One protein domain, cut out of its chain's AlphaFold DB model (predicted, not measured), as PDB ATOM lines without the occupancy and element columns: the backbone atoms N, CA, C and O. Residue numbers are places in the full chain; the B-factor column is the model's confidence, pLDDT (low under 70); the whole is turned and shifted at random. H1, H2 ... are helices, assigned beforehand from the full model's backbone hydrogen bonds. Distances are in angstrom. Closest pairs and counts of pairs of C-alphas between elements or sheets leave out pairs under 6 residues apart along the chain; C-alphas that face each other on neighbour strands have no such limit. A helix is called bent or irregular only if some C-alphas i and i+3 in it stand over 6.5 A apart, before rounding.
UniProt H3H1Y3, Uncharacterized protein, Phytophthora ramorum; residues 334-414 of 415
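Overview. This is residues 334 to 414 of the 415 residues of an uncharacterized protein of Phytophthora ramorum (UniProt H3H1Y3). What does the model look like? One long helix, H2, makes the long axis; before it a small head holds H1, set across the line of H2 and apart from it, and beyond H2's other end the backbone turns through the short H3 and folds back as H4 beside a part of H2. What is it made of? The printed part has 81 residues with four named helices, in the order H1, H2, H3, H4, and no named strand; the class is all helix. How is the whole shaped? It is extended, with a radius of gyration of the C-alphas of 19.3 A, and its outline is a rod that spans 58 by 21 by 20 A.

Along the chain. Where does the first helix begin? After residues 334 to 342, H1 takes residues 343 to 351, from C-alpha 343 at (-34.097, 230.525, -10.493), and is 12.1 A long. Where does the long helix run? H2 takes residues 358 to 390 and is 48.4 A long, from C-alpha 358 at (-19.346, 235.285, -18.594) to C-alpha 390 at (-4.271, 228.232, 26.887). What follows it? H3 takes residues 394 to 397 and is 5.9 A long. H4 takes residues 402 to 412, is 14.5 A long, and ends at C-alpha 412 at (-12.390, 223.566, -3.837).

Arrangement. Where does H1 stand? H1 touches no helix and is apart from H2, H3 and H4. What touches H2? H3 touches residues 384 to 388 of H2 alone, the closest C-alphas being those of Gln 388 and Tyr 394, 5.2 A apart. H4 touches residues 369 to 381 of H2 alone, at a shallow tilt of 17 degrees, opposite ways; their closest C-alphas, those of Ala 377 and Leu 405, are 6.5 A apart. How do H3 and H4 stand? They are apart. What do the backbones show? Every O i to N i+4 pair of H1 is within hydrogen-bond range, as are 26 of 29 in H2 and 3 of 7 in H4, where 6 of 8 O i to N i+3 pairs are within range; H3 is too short for an O i to N i+4 pair. H4 is neither bent nor irregular, but only just: C-alphas 403 and 406 are 6.1 A apart.

Size, cuts and confidence. How large is it? The two C-alphas farthest apart, those of Ser 337 and Ser 392, are 58.8 A apart. How are the helices joined? The printed part has no cut; the link from H1 to H2 is short, and those from H2 to H3 and from H3 to H4 are tight. Where is confidence low? The mean pLDDT of the printed part is 85.2, and residues 402 to 414 are under 70.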
ATOM      1  N   THR A 334     -22.478 237.481 -22.493       96.38
ATOM      2  CA  THR A 334     -22.709 238.375 -21.348       96.38
ATOM      3  C   THR A 334     -23.816 237.845 -20.442       96.38
ATOM      4  O   THR A 334     -24.657 237.049 -20.874       96.38
ATOM      5  N   VAL A 335     -23.854 238.294 -19.186       94.88
ATOM      6  CA  VAL A 335     -24.895 237.911 -18.213       94.88
ATOM      7  C   VAL A 335     -26.304 238.160 -18.762       94.88
ATOM      8  O   VAL A 335     -27.178 237.308 -18.619       94.88
ATOM      9  N   GLY A 336     -26.529 239.279 -19.457       92.19
ATOM     10  CA  GLY A 336     -27.827 239.633 -20.035       92.19
ATOM     11  C   GLY A 336     -28.349 238.642 -21.082       92.19
ATOM     12  O   GLY A 336     -29.558 238.584 -21.307       92.19
ATOM     13  N   SER A 337     -27.463 237.842 -21.686       90.62
ATOM     14  CA  SER A 337     -27.818 236.800 -22.661       90.62
ATOM     15  C   SER A 337     -28.249 235.468 -22.029       90.62
ATOM     16  O   SER A 337     -28.733 234.583 -22.735       90.62
ATOM     17  N   VAL A 338     -28.084 235.311 -20.711       91.94
ATOM     18  CA  VAL A 338     -28.402 234.074 -19.988       91.94
ATOM     19  C   VAL A 338     -29.917 233.930 -19.803       91.94
ATOM     20  O   VAL A 338     -30.614 234.868 -19.412       91.94
ATOM     21  N   ASP A 339     -30.434 232.725 -20.059       89.00
ATOM     22  CA  ASP A 339     -31.846 232.388 -19.873       89.00
ATOM     23  C   ASP A 339     -32.280 232.530 -18.403       89.00
ATOM     24  O   ASP A 339     -31.676 231.959 -17.499       89.00
ATOM     25  N   ARG A 340     -33.376 233.257 -18.165       91.50
ATOM     26  CA  ARG A 340     -33.924 233.534 -16.827       91.50
ATOM     27  C   ARG A 340     -34.966 232.509 -16.368       91.50
ATOM     28  O   ARG A 340     -35.544 232.677 -15.299       91.50
ATOM     29  N   SER A 341     -35.233 231.459 -17.148       88.12
ATOM     30  CA  SER A 341     -36.241 230.441 -16.808       88.12
ATOM     31  C   SER A 341     -35.907 229.641 -15.538       88.12
ATOM     32  O   SER A 341     -36.804 229.116 -14.879       88.12
ATOM     33  N   HIS A 342     -34.625 229.571 -15.165       90.94
ATOM     34  CA  HIS A 342     -34.145 228.872 -13.977       90.94
ATOM     35  C   HIS A 342     -33.802 229.869 -12.864       90.94
ATOM     36  O   HIS A 342     -33.064 230.826 -13.087       90.94
ATOM     37  N   TYR A 343     -34.271 229.613 -11.637       95.81
ATOM     38  CA  TYR A 343     -34.097 230.525 -10.493       95.81
ATOM     39  C   TYR A 343     -32.645 230.996 -10.239       95.81
ATOM     40  O   TYR A 343     -32.451 232.196 -10.023       95.81
ATOM     41  N   PRO A 344     -31.607 230.131 -10.285       94.69
ATOM     42  CA  PRO A 344     -30.226 230.591 -10.130       94.69
ATOM     43  C   PRO A 344     -29.785 231.580 -11.216       94.69
ATOM     44  O   PRO A 344     -29.046 232.510 -10.926       94.69
ATOM     45  N   LEU A 345     -30.263 231.411 -12.452       93.88
ATOM     46  CA  LEU A 345     -29.905 232.273 -13.580       93.88
ATOM     47  C   LEU A 345     -30.686 233.585 -13.563       93.88
ATOM     48  O   LEU A 345     -30.118 234.637 -13.827       93.88
ATOM     49  N   ALA A 346     -31.962 233.553 -13.168       96.62
ATOM     50  CA  ALA A 346     -32.695 234.774 -12.844       96.62
ATOM     51  C   ALA A 346     -31.956 235.570 -11.755       96.62
ATOM     52  O   ALA A 346     -31.729 236.764 -11.911       96.62
ATOM     53  N   THR A 347     -31.481 234.879 -10.712       97.38
ATOM     54  CA  THR A 347     -30.654 235.485  -9.661       97.38
ATOM     55  C   THR A 347     -29.343 236.041 -10.214       97.38
ATOM     56  O   THR A 347     -28.967 237.143  -9.847       97.38
ATOM     57  N   LEU A 348     -28.665 235.342 -11.125       96.38
ATOM     58  CA  LEU A 348     -27.440 235.843 -11.758       96.38
ATOM     59  C   LEU A 348     -27.669 237.205 -12.424       96.38
ATOM     60  O   LEU A 348     -26.893 238.131 -12.211       96.38
ATOM     61  N   VAL A 349     -28.749 237.325 -13.199       96.00
ATOM     62  CA  VAL A 349     -29.074 238.545 -13.949       96.00
ATOM     63  C   VAL A 349     -29.600 239.671 -13.051       96.00
ATOM     64  O   VAL A 349     -29.455 240.841 -13.387       96.00
ATOM     65  N   GLU A 350     -30.207 239.342 -11.911       96.50
ATOM     66  CA  GLU A 350     -30.609 240.327 -10.897       96.50
ATOM     67  C   GLU A 350     -29.411 240.909 -10.131       96.50
ATOM     68  O   GLU A 350     -29.453 242.060  -9.704       96.50
ATOM     69  N   GLU A 351     -28.361 240.111  -9.925       96.69
ATOM     70  CA  GLU A 351     -27.269 240.433  -8.998       96.69
ATOM     71  C   GLU A 351     -26.000 240.957  -9.679       96.69
ATOM     72  O   GLU A 351     -25.127 241.496  -8.991       96.69
ATOM     73  N   LEU A 352     -25.866 240.767 -10.993       95.94
ATOM     74  CA  LEU A 352     -24.699 241.160 -11.781       95.94
ATOM     75  C   LEU A 352     -25.095 242.070 -12.948       95.94
ATOM     76  O   LEU A 352     -26.211 242.009 -13.458       95.94
ATOM     77  N   ASP A 353     -24.148 242.899 -13.389       95.81
ATOM     78  CA  ASP A 353     -24.322 243.766 -14.557       95.81
ATOM     79  C   ASP A 353     -24.596 242.930 -15.820       95.81
ATOM     80  O   ASP A 353     -23.906 241.943 -16.082       95.81
ATOM     81  N   ALA A 354     -25.600 243.328 -16.604       94.88
ATOM     82  CA  ALA A 354     -26.014 242.625 -17.814       94.88
ATOM     83  C   ALA A 354     -24.913 242.567 -18.887       94.88
ATOM     84  O   ALA A 354     -24.874 241.600 -19.650       94.88
ATOM     85  N   GLU A 355     -24.013 243.551 -18.926       96.31
ATOM     86  CA  GLU A 355     -22.890 243.617 -19.869       96.31
ATOM     87  C   GLU A 355     -21.661 242.843 -19.378       96.31
ATOM     88  O   GLU A 355     -20.702 242.649 -20.129       96.31
ATOM     89  N   LYS A 356     -21.675 242.360 -18.129       96.75
ATOM     90  CA  LYS A 356     -20.553 241.612 -17.564       96.75
ATOM     91  C   LYS A 356     -20.302 240.340 -18.360       96.75
ATOM     92  O   LYS A 356     -21.222 239.561 -18.636       96.75
ATOM     93  N   ASN A 357     -19.039 240.115 -18.704       96.69
ATOM     94  CA  ASN A 357     -18.656 238.959 -19.491       96.69
ATOM     95  C   ASN A 357     -18.751 237.669 -18.655       96.69
ATOM     96  O   ASN A 357     -18.408 237.636 -17.471       96.69
ATOM     97  N   ILE A 358     -19.199 236.577 -19.276       96.19
ATOM     98  CA  ILE A 358     -19.346 235.285 -18.594       96.19
ATOM     99  C   ILE A 358     -17.985 234.724 -18.157       96.19
ATOM    100  O   ILE A 358     -17.882 234.155 -17.073       96.19
ATOM    101  N   ARG A 359     -16.912 234.941 -18.923       95.38
ATOM    102  CA  ARG A 359     -15.543 234.573 -18.526       95.38
ATOM    103  C   ARG A 359     -15.100 235.288 -17.254       95.38
ATOM    104  O   ARG A 359     -14.476 234.667 -16.396       95.38
ATOM    105  N   GLU A 360     -15.441 236.566 -17.113       95.94
ATOM    106  CA  GLU A 360     -15.175 237.328 -15.888       95.94
ATOM    107  C   GLU A 360     -15.981 236.766 -14.714       95.94
ATOM    108  O   GLU A 360     -15.430 236.557 -13.638       95.94
ATOM    109  N   CYS A 361     -17.251 236.413 -14.936       96.38
ATOM    110  CA  CYS A 361     -18.089 235.751 -13.932       96.38
ATOM    111  C   CYS A 361     -17.483 234.420 -13.446       96.38
ATOM    112  O   CYS A 361     -17.494 234.131 -12.251       96.38
ATOM    113  N   LEU A 362     -16.917 233.616 -14.349       95.00
ATOM    114  CA  LEU A 362     -16.228 232.375 -13.978       95.00
ATOM    115  C   LEU A 362     -14.929 232.642 -13.201       95.00
ATOM    116  O   LEU A 362     -14.616 231.904 -12.271       95.00
ATOM    117  N   SER A 363     -14.195 233.709 -13.529       94.94
ATOM    118  CA  SER A 363     -13.030 234.134 -12.741       94.94
ATOM    119  C   SER A 363     -13.431 234.553 -11.322       94.94
ATOM    120  O   SER A 363     -12.774 234.170 -10.349       94.94
ATOM    121  N   ASP A 364     -14.539 235.282 -11.184       95.94
ATOM    122  CA  ASP A 364     -15.087 235.647  -9.877       95.94
ATOM    123  C   ASP A 364     -15.510 234.415  -9.086       95.94
ATOM    124  O   ASP A 364     -15.193 234.319  -7.904       95.94
ATOM    125  N   LEU A 365     -16.146 233.433  -9.733       95.12
ATOM    126  CA  LEU A 365     -16.513 232.175  -9.088       95.12
ATOM    127  C   LEU A 365     -15.298 231.483  -8.454       95.12
ATOM    128  O   LEU A 365     -15.367 231.046  -7.304       95.12
ATOM    129  N   VAL A 366     -14.174 231.412  -9.174       92.81
ATOM    130  CA  VAL A 366     -12.923 230.835  -8.651       92.81
ATOM    131  C   VAL A 366     -12.418 231.624  -7.443       92.81
ATOM    132  O   VAL A 366     -12.074 231.028  -6.416       92.81
ATOM    133  N   SER A 367     -12.415 232.956  -7.532       94.81
ATOM    134  CA  SER A 367     -12.009 233.837  -6.431       94.81
ATOM    135  C   SER A 367     -12.893 233.640  -5.193       94.81
ATOM    136  O   SER A 367     -12.393 233.392  -4.095       94.81
ATOM    137  N   MET A 368     -14.215 233.630  -5.373       95.31
ATOM    138  CA  MET A 368     -15.191 233.471  -4.294       95.31
ATOM    139  C   MET A 368     -15.112 232.088  -3.639       95.31
ATOM    140  O   MET A 368     -15.122 231.987  -2.412       95.31
ATOM    141  N   ARG A 369     -14.979 231.010  -4.425       92.44
ATOM    142  CA  ARG A 369     -14.769 229.654  -3.884       92.44
ATOM    143  C   ARG A 369     -13.465 229.562  -3.091       92.44
ATOM    144  O   ARG A 369     -13.444 228.947  -2.022       92.44
ATOM    145  N   THR A 370     -12.402 230.208  -3.573       90.12
ATOM    146  CA  THR A 370     -11.118 230.294  -2.861       90.12
ATOM    147  C   THR A 370     -11.279 231.042  -1.539       90.12
ATOM    148  O   THR A 370     -10.815 230.569  -0.503       90.12
ATOM    149  N   GLU A 371     -12.000 232.164  -1.530       92.38
ATOM    150  CA  GLU A 371     -12.277 232.928  -0.313       92.38
ATOM    151  C   GLU A 371     -13.080 232.112   0.712       92.38
ATOM    152  O   GLU A 371     -12.734 232.093   1.896       92.38
ATOM    153  N   VAL A 372     -14.116 231.387   0.273       91.56
ATOM    154  CA  VAL A 372     -14.895 230.483   1.135       91.56
ATOM    155  C   VAL A 372     -14.002 229.413   1.757       91.56
ATOM    156  O   VAL A 372     -14.098 229.149   2.959       91.56
ATOM    157  N   ALA A 373     -13.110 228.819   0.966       86.56
ATOM    158  CA  ALA A 373     -12.187 227.798   1.439       86.56
ATOM    159  C   ALA A 373     -11.194 228.338   2.469       86.56
ATOM    160  O   ALA A 373     -11.019 227.729   3.527       86.56
ATOM    161  N   THR A 374     -10.601 229.503   2.204       87.06
ATOM    162  CA  THR A 374      -9.704 230.186   3.143       87.06
ATOM    163  C   THR A 374     -10.433 230.534   4.438       87.06
ATOM    164  O   THR A 374      -9.967 230.184   5.518       87.06
ATOM    165  N   LYS A 375     -11.644 231.102   4.366       88.06
ATOM    166  CA  LYS A 375     -12.458 231.396   5.558       88.06
ATOM    167  C   LYS A 375     -12.792 230.143   6.367       88.06
ATOM    168  O   LYS A 375     -12.759 230.177   7.601       88.06
ATOM    169  N   ALA A 376     -13.113 229.034   5.696       85.62
ATOM    170  CA  ALA A 376     -13.349 227.756   6.359       85.62
ATOM    171  C   ALA A 376     -12.081 227.251   7.072       85.62
ATOM    172  O   ALA A 376     -12.166 226.754   8.198       85.62
ATOM    173  N   ALA A 377     -10.917 227.424   6.444       82.62
ATOM    174  CA  ALA A 377      -9.620 227.052   6.994       82.62
ATOM    175  C   ALA A 377      -9.227 227.861   8.222       82.62
ATOM    176  O   ALA A 377      -8.947 227.294   9.284       82.62
ATOM    177  N   ASP A 378      -9.287 229.180   8.093       83.94
ATOM    178  CA  ASP A 378      -8.953 230.117   9.156       83.94
ATOM    179  C   ASP A 378      -9.870 229.918  10.361       83.94
ATOM    180  O   ASP A 378      -9.428 229.997  11.507       83.94
ATOM    181  N   GLY A 379     -11.144 229.594  10.109       80.19
ATOM    182  CA  GLY A 379     -12.117 229.231  11.134       80.19
ATOM    183  C   GLY A 379     -11.603 228.169  12.097       80.19
ATOM    184  O   GLY A 379     -11.619 228.380  13.309       80.19
ATOM    185  N   LYS A 380     -11.095 227.056  11.560       75.44
ATOM    186  CA  LYS A 380     -10.553 225.960  12.370       75.44
ATOM    187  C   LYS A 380      -9.186 226.300  12.967       75.44
ATOM    188  O   LYS A 380      -8.912 225.900  14.097       75.44
ATOM    189  N   ALA A 381      -8.346 227.037  12.242       82.88
ATOM    190  CA  ALA A 381      -7.021 227.429  12.719       82.88
ATOM    191  C   ALA A 381      -7.087 228.348  13.953       82.88
ATOM    192  O   ALA A 381      -6.252 228.232  14.851       82.88
ATOM    193  N   ARG A 382      -8.111 229.210  14.060       85.50
ATOM    194  CA  ARG A 382      -8.333 230.052  15.252       85.50
ATOM    195  C   ARG A 382      -8.492 229.236  16.534       85.50
ATOM    196  O   ARG A 382      -8.006 229.666  17.580       85.50
ATOM    197  N   ASP A 383      -9.138 228.072  16.462       82.31
ATOM    198  CA  ASP A 383      -9.275 227.184  17.620       82.31
ATOM    199  C   ASP A 383      -7.934 226.593  18.044       82.31
ATOM    200  O   ASP A 383      -7.666 226.517  19.240       82.31
ATOM    201  N   ASP A 384      -7.071 226.245  17.091       85.25
ATOM    202  CA  ASP A 384      -5.747 225.700  17.393       85.25
ATOM    203  C   ASP A 384      -4.846 226.764  18.031       85.25
ATOM    204  O   ASP A 384      -4.219 226.506  19.057       85.25
ATOM    205  N   VAL A 385      -4.851 227.991  17.492       88.81
ATOM    206  CA  VAL A 385      -4.117 229.132  18.072       88.81
ATOM    207  C   VAL A 385      -4.608 229.430  19.486       88.81
ATOM    208  O   VAL A 385      -3.807 229.662  20.392       88.81
ATOM    209  N   ARG A 386      -5.928 229.428  19.703       89.81
ATOM    210  CA  ARG A 386      -6.507 229.620  21.036       89.81
ATOM    211  C   ARG A 386      -6.120 228.482  21.980       89.81
ATOM    212  O   ARG A 386      -5.757 228.761  23.117       89.81
ATOM    213  N   GLY A 387      -6.164 227.238  21.508       90.75
ATOM    214  CA  GLY A 387      -5.768 226.054  22.262       90.75
ATOM    215  C   GLY A 387      -4.325 226.138  22.749       90.75
ATOM    216  O   GLY A 387      -4.089 226.053  23.947       90.75
ATOM    217  N   GLN A 388      -3.381 226.424  21.850       92.31
ATOM    218  CA  GLN A 388      -1.952 226.571  22.167       92.31
ATOM    219  C   GLN A 388      -1.651 227.730  23.126       92.31
ATOM    220  O   GLN A 388      -0.710 227.661  23.909       92.31
ATOM    221  N   ARG A 389      -2.446 228.808  23.087       94.75
ATOM    222  CA  ARG A 389      -2.310 229.924  24.039       94.75
ATOM    223  C   ARG A 389      -2.749 229.564  25.457       94.75
ATOM    224  O   ARG A 389      -2.322 230.230  26.393       94.75
ATOM    225  N   ILE A 390      -3.642 228.585  25.607       95.62
ATOM    226  CA  ILE A 390      -4.271 228.232  26.887       95.62
ATOM    227  C   ILE A 390      -3.649 226.957  27.479       95.62
ATOM    228  O   ILE A 390      -3.506 226.863  28.694       95.62
ATOM    229  N   ILE A 391      -3.285 225.986  26.640       94.75
ATOM    230  CA  ILE A 391      -2.811 224.653  27.027       94.75
ATOM    231  C   ILE A 391      -1.403 224.454  26.453       94.75
ATOM    232  O   ILE A 391      -1.211 224.483  25.238       94.75
ATOM    233  N   SER A 392      -0.421 224.252  27.333       92.75
ATOM    234  CA  SER A 392       1.007 224.226  26.983       92.75
ATOM    235  C   SER A 392       1.411 223.093  26.035       92.75
ATOM    236  O   SER A 392       2.321 223.278  25.238       92.75
ATOM    237  N   ASP A 393       0.733 221.948  26.096       92.69
ATOM    238  CA  ASP A 393       0.972 220.741  25.289       92.69
ATOM    239  C   ASP A 393      -0.141 220.505  24.247       92.69
ATOM    240  O   ASP A 393      -0.328 219.398  23.739       92.69
ATOM    241  N   TYR A 394      -0.904 221.550  23.890       91.75
ATOM    242  CA  TYR A 394      -2.061 221.420  22.996       91.75
ATOM    243  C   TYR A 394      -1.707 220.756  21.659       91.75
ATOM    244  O   TYR A 394      -2.466 219.918  21.166       91.75
ATOM    245  N   SER A 395      -0.561 221.122  21.074       88.06
ATOM    246  CA  SER A 395      -0.081 220.591  19.792       88.06
ATOM    247  C   SER A 395       0.258 219.106  19.826       88.06
ATOM    248  O   SER A 395       0.239 218.468  18.777       88.06
ATOM    249  N   ASP A 396       0.552 218.559  21.003       90.19
ATOM    250  CA  ASP A 396       1.074 217.200  21.136       90.19
ATOM    251  C   ASP A 396      -0.061 216.168  21.086       90.19
ATOM    252  O   ASP A 396       0.144 215.016  20.702       90.19
ATOM    253  N   VAL A 397      -1.282 216.597  21.423       88.44
ATOM    254  CA  VAL A 397      -2.468 215.732  21.518       88.44
ATOM    255  C   VAL A 397      -3.589 216.103  20.536       88.44
ATOM    256  O   VAL A 397      -4.466 215.276  20.275       88.44
ATOM    257  N   HIS A 398      -3.569 217.304  19.940       84.62
ATOM    258  CA  HIS A 398      -4.591 217.745  18.982       84.62
ATOM    259  C   HIS A 398      -4.089 217.742  17.538       84.62
ATOM    260  O   HIS A 398      -3.033 218.275  17.206       84.62
ATOM    261  N   LYS A 399      -4.912 217.198  16.633       82.44
ATOM    262  CA  LYS A 399      -4.638 217.244  15.193       82.44
ATOM    263  C   LYS A 399      -4.792 218.678  14.665       82.44
ATOM    264  O   LYS A 399      -5.848 219.276  14.892       82.44
ATOM    265  N   PRO A 400      -3.811 219.205  13.911       75.25
ATOM    266  CA  PRO A 400      -3.869 220.568  13.395       75.25
ATOM    267  C   PRO A 400      -4.950 220.725  12.320       75.25
ATOM    268  O   PRO A 400      -5.255 219.785  11.576       75.25
ATOM    269  N   ALA A 401      -5.484 221.940  12.189       71.88
ATOM    270  CA  ALA A 401      -6.505 222.332  11.217       71.88
ATOM    271  C   ALA A 401      -6.179 221.884   9.784       71.88
ATOM    272  O   ALA A 401      -7.077 221.463   9.052       71.88
ATOM    273  N   SER A 402      -4.898 221.894   9.406       68.00
ATOM    274  CA  SER A 402      -4.405 221.466   8.091       68.00
ATOM    275  C   SER A 402      -4.806 220.036   7.712       68.00
ATOM    276  O   SER A 402      -5.038 219.755   6.539       68.00
ATOM    277  N   THR A 403      -4.983 219.141   8.686       66.81
ATOM    278  CA  THR A 403      -5.439 217.760   8.433       66.81
ATOM    279  C   THR A 403      -6.914 217.675   8.038       66.81
ATOM    280  O   THR A 403      -7.317 216.755   7.327       66.81
ATOM    281  N   TYR A 404      -7.730 218.649   8.445       59.75
ATOM    282  CA  TYR A 404      -9.144 218.737   8.074       59.75
ATOM    283  C   TYR A 404      -9.338 219.434   6.724       59.75
ATOM    284  O   TYR A 404     -10.320 219.167   6.028       59.75
ATOM    285  N   LEU A 405      -8.373 220.262   6.312       57.62
ATOM    286  CA  LEU A 405      -8.399 220.963   5.029       57.62
ATOM    287  C   LEU A 405      -8.338 220.043   3.822       57.62
ATOM    288  O   LEU A 405      -8.912 220.389   2.802       57.62
ATOM    289  N   GLN A 406      -7.774 218.842   3.939       54.69
ATOM    290  CA  GLN A 406      -7.832 217.844   2.864       54.69
ATOM    291  C   GLN A 406      -9.271 217.417   2.524       54.69
ATOM    292  O   GLN A 406      -9.546 217.049   1.387       54.69
ATOM    293  N   ARG A 407     -10.214 217.506   3.476       53.22
ATOM    294  CA  ARG A 407     -11.643 217.232   3.231       53.22
ATOM    295  C   ARG A 407     -12.382 218.443   2.663       53.22
ATOM    296  O   ARG A 407     -13.266 218.273   1.834       53.22
ATOM    297  N   VAL A 408     -11.987 219.657   3.059       52.94
ATOM    298  CA  VAL A 408     -12.493 220.917   2.476       52.94
ATOM    299  C   VAL A 408     -11.934 221.129   1.064       52.94
ATOM    300  O   VAL A 408     -12.615 221.676   0.206       52.94
ATOM    301  N   ALA A 409     -10.740 220.616   0.766       52.97
ATOM    302  CA  ALA A 409     -10.137 220.670  -0.559       52.97
ATOM    303  C   ALA A 409     -11.000 219.978  -1.622       52.97
ATOM    304  O   ALA A 409     -10.982 220.416  -2.759       52.97
ATOM    305  N   ALA A 410     -11.824 218.982  -1.273       53.22
ATOM    306  CA  ALA A 410     -12.786 218.383  -2.204       53.22
ATOM    307  C   ALA A 410     -13.915 219.347  -2.630       53.22
ATOM    308  O   ALA A 410     -14.487 219.184  -3.704       53.22
ATOM    309  N   PHE A 411     -14.227 220.356  -1.806       49.56
ATOM    310  CA  PHE A 411     -15.148 221.445  -2.151       49.56
ATOM    311  C   PHE A 411     -14.490 222.440  -3.121       49.56
ATOM    312  O   PHE A 411     -15.130 222.895  -4.062       49.56
ATOM    313  N   VAL A 412     -13.192 222.709  -2.941       46.69
ATOM    314  CA  VAL A 412     -12.390 223.566  -3.837       46.69
ATOM    315  C   VAL A 412     -12.034 222.865  -5.147       46.69
ATOM    316  O   VAL A 412     -12.025 223.495  -6.193       46.69
ATOM    317  N   ALA A 413     -11.792 221.554  -5.115       44.84
ATOM    318  CA  ALA A 413     -11.347 220.745  -6.251       44.84
ATOM    319  C   ALA A 413     -12.443 220.467  -7.298       44.84
ATOM    320  O   ALA A 413     -12.217 219.696  -8.224       44.84
ATOM    321  N   ARG A 414     -13.632 221.070  -7.154       47.44
ATOM    322  CA  ARG A 414     -14.663 221.135  -8.207       47.44
ATOM    323  C   ARG A 414     -14.462 222.340  -9.147       47.44
ATOM    324  O   ARG A 414     -15.428 222.780  -9.771       47.44
TER     325      ARG A 414